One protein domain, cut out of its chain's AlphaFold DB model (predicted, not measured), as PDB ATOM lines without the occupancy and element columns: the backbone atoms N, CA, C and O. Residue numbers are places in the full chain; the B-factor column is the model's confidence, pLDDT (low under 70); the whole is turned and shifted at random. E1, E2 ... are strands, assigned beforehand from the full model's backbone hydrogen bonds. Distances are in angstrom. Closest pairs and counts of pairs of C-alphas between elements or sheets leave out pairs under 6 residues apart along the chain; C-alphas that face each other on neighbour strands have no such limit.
ATOM      1  N   ASP A 114      -8.965 -22.806 -10.171       96.88
ATOM      2  CA  ASP A 114      -9.773 -22.648 -11.373       96.88
ATOM      3  C   ASP A 114     -10.773 -21.507 -11.177       96.88
ATOM      4  O   ASP A 114     -11.583 -21.511 -10.250       96.88
ATOM      5  N   VAL A 115     -10.723 -20.522 -12.071       96.25
ATOM      6  CA  VAL A 115     -11.655 -19.394 -12.097       96.25
ATOM      7  C   VAL A 115     -12.569 -19.562 -13.297       96.25
ATOM      8  O   VAL A 115     -12.109 -19.681 -14.432       96.25
ATOM      9  N   THR A 116     -13.876 -19.575 -13.039       95.38
ATOM     10  CA  THR A 116     -14.894 -19.647 -14.092       95.38
ATOM     11  C   THR A 116     -15.510 -18.271 -14.306       95.38
ATOM     12  O   THR A 116     -16.045 -17.677 -13.369       95.38
ATOM     13  N   LEU A 117     -15.434 -17.769 -15.538       94.81
ATOM     14  CA  LEU A 117     -16.052 -16.521 -15.977       94.81
ATOM     15  C   LEU A 117     -16.902 -16.806 -17.221       94.81
ATOM     16  O   LEU A 117     -16.371 -17.083 -18.300       94.81
ATOM     17  N   ALA A 118     -18.225 -16.750 -17.038       91.25
ATOM     18  CA  ALA A 118     -19.227 -17.238 -17.986       91.25
ATOM     19  C   ALA A 118     -19.021 -18.719 -18.352       91.25
ATOM     20  O   ALA A 118     -19.188 -19.588 -17.498       91.25
ATOM     21  N   ASP A 119     -18.688 -19.007 -19.608       89.81
ATOM     22  CA  ASP A 119     -18.486 -20.340 -20.177       89.81
ATOM     23  C   ASP A 119     -17.010 -20.779 -20.218       89.81
ATOM     24  O   ASP A 119     -16.712 -21.902 -20.626       89.81
ATOM     25  N   SER A 120     -16.089 -19.916 -19.777       92.88
ATOM     26  CA  SER A 120     -14.652 -20.195 -19.731       92.88
ATOM     27  C   SER A 120     -14.201 -20.519 -18.310       92.88
ATOM     28  O   SER A 120     -14.499 -19.772 -17.375       92.88
ATOM     29  N   THR A 121     -13.428 -21.592 -18.154       96.19
ATOM     30  CA  THR A 121     -12.722 -21.932 -16.914       96.19
ATOM     31  C   THR A 121     -11.224 -21.936 -17.188       96.19
ATOM     32  O   THR A 121     -10.752 -22.666 -18.058       96.19
ATOM     33  N   VAL A 122     -10.477 -21.125 -16.440       96.00
ATOM     34  CA  VAL A 122      -9.021 -20.992 -16.578       96.00
ATOM     35  C   VAL A 122      -8.364 -21.245 -15.231       96.00
ATOM     36  O   VAL A 122      -8.801 -20.709 -14.213       96.00
ATOM     37  N   SER A 123      -7.297 -22.043 -15.236       96.75
ATOM     38  CA  SER A 123      -6.460 -22.242 -14.057       96.75
ATOM     39  C   SER A 123      -5.484 -21.081 -13.921       96.75
ATOM     40  O   SER A 123      -4.736 -20.781 -14.855       96.75
ATOM     41  N   VAL A 124      -5.509 -20.415 -12.774       95.94
ATOM     42  CA  VAL A 124      -4.700 -19.227 -12.493       95.94
ATOM     43  C   VAL A 124      -3.843 -19.444 -11.260       95.94
ATOM     44  O   VAL A 124      -4.213 -20.189 -10.353       95.94
ATOM     45  N   SER A 125      -2.705 -18.762 -11.225       96.56
ATOM     46  CA  SER A 125      -1.767 -18.760 -10.109       96.56
ATOM     47  C   SER A 125      -1.291 -17.332  -9.828       96.56
ATOM     48  O   SER A 125      -1.247 -16.523 -10.761       96.56
ATOM     49  N   PRO A 126      -0.893 -17.016  -8.585       96.50
ATOM     50  CA  PRO A 126      -0.263 -15.742  -8.262       96.50
ATOM     51  C   PRO A 126       1.048 -15.532  -9.023       96.50
ATOM     52  O   PRO A 126       1.787 -16.489  -9.285       96.50
ATOM     53  N   THR A 127       1.385 -14.280  -9.331       95.25
ATOM     54  CA  THR A 127       2.682 -13.943  -9.950       95.25
ATOM     55  C   THR A 127       3.832 -13.915  -8.943       95.25
ATOM     56  O   THR A 127       4.991 -14.120  -9.314       95.25
ATOM     57  N   ALA A 128       3.516 -13.718  -7.663       94.12
ATOM     58  CA  ALA A 128       4.423 -13.817  -6.526       94.12
ATOM     59  C   ALA A 128       3.735 -14.573  -5.380       94.12
ATOM     60  O   ALA A 128       2.511 -14.637  -5.330       94.12
ATOM     61  N   THR A 129       4.510 -15.147  -4.455       93.38
ATOM     62  CA  THR A 129       3.934 -15.768  -3.254       93.38
ATOM     63  C   THR A 129       3.135 -14.728  -2.475       93.38
ATOM     64  O   THR A 129       3.692 -13.702  -2.095       93.38
ATOM     65  N   LEU A 130       1.860 -15.020  -2.230       95.38
ATOM     66  CA  LEU A 130       0.975 -14.200  -1.411       95.38
ATOM     67  C   LEU A 130       0.962 -14.747   0.010       95.38
ATOM     68  O   LEU A 130       0.627 -15.916   0.225       95.38
ATOM     69  N   LEU A 131       1.314 -13.912   0.984       94.31
ATOM     70  CA  LEU A 131       1.099 -14.254   2.387       94.31
ATOM     71  C   LEU A 131      -0.405 -14.305   2.681       94.31
ATOM     72  O   LEU A 131      -1.225 -13.732   1.962       94.31
ATOM     73  N   SER A 132      -0.784 -15.000   3.750       93.94
ATOM     74  CA  SER A 132      -2.181 -15.028   4.177       93.94
ATOM     75  C   SER A 132      -2.687 -13.603   4.452       93.94
ATOM     76  O   SER A 132      -2.057 -12.832   5.173       93.94
ATOM     77  N   GLY A 133      -3.820 -13.244   3.851       93.38
ATOM     78  CA  GLY A 133      -4.402 -11.905   3.880       93.38
ATOM     79  C   GLY A 133      -3.914 -10.963   2.773       93.38
ATOM     80  O   GLY A 133      -4.488  -9.884   2.616       93.38
ATOM     81  N   GLU A 134      -2.902 -11.337   1.987       95.94
ATOM     82  CA  GLU A 134      -2.459 -10.533   0.847       95.94
ATOM     83  C   GLU A 134      -3.356 -10.720  -0.377       95.94
ATOM     84  O   GLU A 134      -4.082 -11.705  -0.533       95.94
ATOM     85  N   THR A 135      -3.327  -9.720  -1.256       97.19
ATOM     86  CA  THR A 135      -4.101  -9.699  -2.494       97.19
ATOM     87  C   THR A 135      -3.242  -9.175  -3.634       97.19
ATOM     88  O   THR A 135      -2.637  -8.108  -3.541       97.19
ATOM     89  N   GLU A 136      -3.214  -9.924  -4.727       97.19
ATOM     90  CA  GLU A 136      -2.730  -9.487  -6.022       97.19
ATOM     91  C   GLU A 136      -3.852  -8.752  -6.763       97.19
ATOM     92  O   GLU A 136      -4.968  -9.258  -6.922       97.19
ATOM     93  N   PHE A 137      -3.556  -7.534  -7.207       96.31
ATOM     94  CA  PHE A 137      -4.521  -6.639  -7.837       96.31
ATOM     95  C   PHE A 137      -4.258  -6.484  -9.333       96.31
ATOM     96  O   PHE A 137      -3.145  -6.684  -9.811       96.31
ATOM     97  N   ASN A 138      -5.271  -5.981 -10.042       95.25
ATOM     98  CA  ASN A 138      -5.179  -5.550 -11.438       95.25
ATOM     99  C   ASN A 138      -4.867  -6.678 -12.435       95.25
ATOM    100  O   ASN A 138      -4.228  -6.433 -13.460       95.25
ATOM    101  N   ILE A 139      -5.336  -7.899 -12.171       96.12
ATOM    102  CA  ILE A 139      -5.142  -9.021 -13.090       96.12
ATOM    103  C   ILE A 139      -6.196  -8.919 -14.201       96.12
ATOM    104  O   ILE A 139      -7.382  -8.824 -13.898       96.12
ATOM    105  N   PRO A 140      -5.831  -8.875 -15.490       96.12
ATOM    106  CA  PRO A 140      -6.786  -8.561 -16.552       96.12
ATOM    107  C   PRO A 140      -7.808  -9.685 -16.776       96.12
ATOM    108  O   PRO A 140      -7.438 -10.834 -17.024       96.12
ATOM    109  N   CYS A 141      -9.100  -9.341 -16.809       96.31
ATOM    110  CA  CYS A 141     -10.180 -10.306 -17.077       96.31
ATOM    111  C   CYS A 141     -10.085 -10.938 -18.473       96.31
ATOM    112  O   CYS A 141     -10.521 -12.070 -18.670       96.31
ATOM    113  N   SER A 142      -9.444 -10.250 -19.425       94.19
ATOM    114  CA  SER A 142      -9.189 -10.780 -20.768       94.19
ATOM    115  C   SER A 142      -8.311 -12.037 -20.770       94.19
ATOM    116  O   SER A 142      -8.301 -12.761 -21.762       94.19
ATOM    117  N   GLY A 143      -7.563 -12.290 -19.685       93.12
ATOM    118  CA  GLY A 143      -6.813 -13.530 -19.485       93.12
ATOM    119  C   GLY A 143      -7.691 -14.728 -19.101       93.12
ATOM    120  O   GLY A 143      -7.307 -15.860 -19.373       93.12
ATOM    121  N   LEU A 144      -8.873 -14.486 -18.519       94.81
ATOM    122  CA  LEU A 144      -9.862 -15.520 -18.186       94.81
ATOM    123  C   LEU A 144     -10.800 -15.794 -19.367       94.81
ATOM    124  O   LEU A 144     -11.099 -16.942 -19.702       94.81
ATOM    125  N   ASN A 145     -11.277 -14.722 -20.001       93.31
ATOM    126  CA  ASN A 145     -12.147 -14.777 -21.166       93.31
ATOM    127  C   ASN A 145     -11.929 -13.515 -22.014       93.31
ATOM    128  O   ASN A 145     -12.100 -12.395 -21.535       93.31
ATOM    129  N   SER A 146     -11.566 -13.681 -23.288       90.38
ATOM    130  CA  SER A 146     -11.251 -12.567 -24.196       90.38
ATOM    131  C   SER A 146     -12.452 -11.660 -24.509       90.38
ATOM    132  O   SER A 146     -12.264 -10.526 -24.968       90.38
ATOM    133  N   GLY A 147     -13.671 -12.140 -24.234       89.56
ATOM    134  CA  GLY A 147     -14.918 -11.384 -24.294       89.56
ATOM    135  C   GLY A 147     -15.160 -10.467 -23.094       89.56
ATOM    136  O   GLY A 147     -16.164  -9.768 -23.090       89.56
ATOM    137  N   TYR A 148     -14.267 -10.427 -22.099       92.81
ATOM    138  CA  TYR A 148     -14.385  -9.573 -20.914       92.81
ATOM    139  C   TYR A 148     -13.257  -8.536 -20.832       92.81
ATOM    140  O   TYR A 148     -12.130  -8.744 -21.285       92.81
ATOM    141  N   THR A 149     -13.575  -7.391 -20.235       93.44
ATOM    142  CA  THR A 149     -12.647  -6.318 -19.867       93.44
ATOM    143  C   THR A 149     -12.723  -6.046 -18.363       93.44
ATOM    144  O   THR A 149     -13.495  -6.678 -17.642       93.44
ATOM    145  N   GLY A 150     -11.900  -5.119 -17.879       94.75
ATOM    146  CA  GLY A 150     -11.694  -4.881 -16.457       94.75
ATOM    147  C   GLY A 150     -10.587  -5.756 -15.881       94.75
ATOM    148  O   GLY A 150      -9.762  -6.330 -16.602       94.75
ATOM    149  N   VAL A 151     -10.559  -5.824 -14.559       96.50
ATOM    150  CA  VAL A 151      -9.557  -6.567 -13.798       96.50
ATOM    151  C   VAL A 151     -10.233  -7.405 -12.725       96.50
ATOM    152  O   VAL A 151     -11.318  -7.063 -12.280       96.50
ATOM    153  N   TYR A 152      -9.595  -8.480 -12.299       97.12
ATOM    154  CA  TYR A 152      -9.964  -9.258 -11.129       97.12
ATOM    155  C   TYR A 152      -8.806  -9.242 -10.127       97.12
ATOM    156  O   TYR A 152      -7.702  -8.765 -10.427       97.12
ATOM    157  N   THR A 153      -9.065  -9.726  -8.919       97.56
ATOM    158  CA  THR A 153      -8.045  -9.868  -7.874       97.56
ATOM    159  C   THR A 153      -7.877 -11.328  -7.481       97.56
ATOM    160  O   THR A 153      -8.809 -12.123  -7.616       97.56
ATOM    161  N   LEU A 154      -6.688 -11.678  -6.993       97.38
ATOM    162  CA  LEU A 154      -6.421 -12.947  -6.319       97.38
ATOM    163  C   LEU A 154      -6.019 -12.655  -4.883       97.38
ATOM    164  O   LEU A 154      -5.053 -11.943  -4.647       97.38
ATOM    165  N   SER A 155      -6.744 -13.209  -3.927       96.88
ATOM    166  CA  SER A 155      -6.444 -13.104  -2.501       96.88
ATOM    167  C   SER A 155      -6.018 -14.458  -1.958       96.88
ATOM    168  O   SER A 155      -6.494 -15.491  -2.426       96.88
ATOM    169  N   CYS A 156      -5.113 -14.446  -0.986       97.12
ATOM    170  CA  CYS A 156      -4.720 -15.643  -0.262       97.12
ATOM    171  C   CYS A 156      -5.314 -15.621   1.142       97.12
ATOM    172  O   CYS A 156      -5.158 -14.638   1.863       97.12
ATOM    173  N   VAL A 157      -5.955 -16.707   1.559       94.75
ATOM    174  CA  VAL A 157      -6.442 -16.884   2.928       94.75
ATOM    175  C   VAL A 157      -5.948 -18.230   3.424       94.75
ATOM    176  O   VAL A 157      -6.432 -19.270   2.994       94.75
ATOM    177  N   THR A 158      -4.961 -18.213   4.319       91.94
ATOM    178  CA  THR A 158      -4.416 -19.419   4.966       91.94
ATOM    179  C   THR A 158      -4.073 -20.553   3.989       91.94
ATOM    180  O   THR A 158      -4.373 -21.712   4.258       91.94
ATOM    181  N   GLY A 159      -3.439 -20.223   2.859       92.88
ATOM    182  CA  GLY A 159      -3.019 -21.178   1.826       92.88
ATOM    183  C   GLY A 159      -4.050 -21.433   0.724       92.88
ATOM    184  O   GLY A 159      -3.703 -22.039  -0.289       92.88
ATOM    185  N   ASP A 160      -5.273 -20.924   0.871       94.44
ATOM    186  CA  ASP A 160      -6.322 -21.028  -0.137       94.44
ATOM    187  C   ASP A 160      -6.406 -19.751  -0.978       94.44
ATOM    188  O   ASP A 160      -6.489 -18.635  -0.457       94.44
ATOM    189  N   LEU A 161      -6.409 -19.917  -2.301       96.69
ATOM    190  CA  LEU A 161      -6.620 -18.820  -3.238       96.69
ATOM    191  C   LEU A 161      -8.111 -18.549  -3.435       96.69
ATOM    192  O   LEU A 161      -8.910 -19.466  -3.627       96.69
ATOM    193  N   ALA A 162      -8.466 -17.270  -3.468       96.44
ATOM    194  CA  ALA A 162      -9.794 -16.801  -3.828       96.44
ATOM    195  C   ALA A 162      -9.699 -15.689  -4.876       96.44
ATOM    196  O   ALA A 162      -8.916 -14.750  -4.726       96.44
ATOM    197  N   ALA A 163     -10.527 -15.779  -5.916       96.75
ATOM    198  CA  ALA A 163     -10.601 -14.792  -6.985       96.75
ATOM    199  C   ALA A 163     -11.875 -13.951  -6.872       96.75
ATOM    200  O   ALA A 163     -12.960 -14.504  -6.689       96.75
ATOM    201  N   ASP A 164     -11.759 -12.635  -7.048       96.94
ATOM    202  CA  ASP A 164     -12.909 -11.733  -7.176       96.94
ATOM    203  C   ASP A 164     -12.989 -11.176  -8.599       96.94
ATOM    204  O   ASP A 164     -12.231 -10.285  -8.986       96.94
ATOM    205  N   THR A 165     -13.932 -11.711  -9.376       96.50
ATOM    206  CA  THR A 165     -14.213 -11.321 -10.764       96.50
ATOM    207  C   THR A 165     -15.349 -10.301 -10.888       96.50
ATOM    208  O   THR A 165     -15.810 -10.038 -11.995       96.50
ATOM    209  N   SER A 166     -15.804  -9.683  -9.790       95.56
ATOM    210  CA  SER A 166     -16.933  -8.734  -9.791       95.56
ATOM    211  C   SER A 166     -16.716  -7.494 -10.664       95.56
ATOM    212  O   SER A 166     -17.679  -6.862 -11.093       95.56
ATOM    213  N   GLN A 167     -15.457  -7.145 -10.933       95.50
ATOM    214  CA  GLN A 167     -15.069  -6.033 -11.805       95.50
ATOM    215  C   GLN A 167     -14.843  -6.467 -13.265       95.50
ATOM    216  O   GLN A 167     -14.533  -5.630 -14.117       95.50
ATOM    217  N   CYS A 168     -15.016  -7.755 -13.582       95.19
ATOM    218  CA  CYS A 168     -15.040  -8.229 -14.956       95.19
ATOM    219  C   CYS A 168     -16.383  -7.885 -15.593       95.19
ATOM    220  O   CYS A 168     -17.444  -8.290 -15.124       95.19
ATOM    221  N   THR A 169     -16.331  -7.161 -16.704       93.62
ATOM    222  CA  THR A 169     -17.519  -6.779 -17.476       93.62
ATOM    223  C   THR A 169     -17.360  -7.240 -18.909       93.62
ATOM    224  O   THR A 169     -16.243  -7.304 -19.422       93.62
ATOM    225  N   GLU A 170     -18.461  -7.600 -19.557       90.75
ATOM    226  CA  GLU A 170     -18.415  -8.003 -20.957       90.75
ATOM    227  C   GLU A 170     -17.866  -6.847 -21.803       90.75
ATOM    228  O   GLU A 170     -18.288  -5.692 -21.703       90.75
ATOM    229  N   ARG A 171     -16.871  -7.150 -22.633       86.62
ATOM    230  CA  ARG A 171     -16.214  -6.190 -23.512       86.62
ATOM    231  C   ARG A 171     -17.116  -5.931 -24.705       86.62
ATOM    232  O   ARG A 171     -17.240  -6.819 -25.543       86.62
TER     233      ARG A 171
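What this domain is: This is residues 114 to 171 of the 199 residues of the protein "PPID protein" of Symbiodinium sp. KB8 (UniProt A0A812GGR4). An elongated body built of strands: a sheet of three, E3, E4 and E5, makes a wall along its length, and a small hairpin, E1 and E2, stands off one face of it toward the E5 edge. The link of residues 125 to 134 crosses from that hairpin to E3. The printed part has 58 residues and no named helix; its named strands follow as E1 to E5, with both sheets antiparallel and the larger in the order E3, E4, E5. The class is all strand, though 27 of the 58 residues are in named strands. It is compact, with a radius of gyration of the C-alphas of 11.1 A and spans of 32 by 18 by 17 A.

How they stand to each other: E1, residues 114 to 117, and E2, residues 120 to 124, form an antiparallel hairpin at 143 degrees, with N 115 and O 122 2.9 A apart. E3, residues 135 to 140, is apart from both. It begins a meander, each strand the antiparallel neighbour of the one before, with E4, residues 151 to 157, and E5, residues 160 to 164. N 136 and O 154 are 2.7 A apart between E3 and E4, and N 155 and O 162 2.8 A between E4 and E5. E1 comes nearest to E5 with the C-alphas of Val 115 and Ala 163, 7.0 A apart.

Where its parts are: C-alpha 114, where E1 begins, is at (-9.773, -22.648, -11.373). From first to last C-alpha, E1 measures 9.9 A, E2 12.3 A, E3 14.4 A, E4 19.9 A and E5 13.4 A. E5 ends with C-alpha 164 at (-12.909, -11.733, -7.176).

The domain as a whole: The C-alphas farthest apart, of Thr 158 and Arg 171, are 33.5 A apart. Residues 148 to 149 pair antiparallel with residues 169 to 170. The printed part has no cut and no long link, and no printed residue is under 70 in pLDDT.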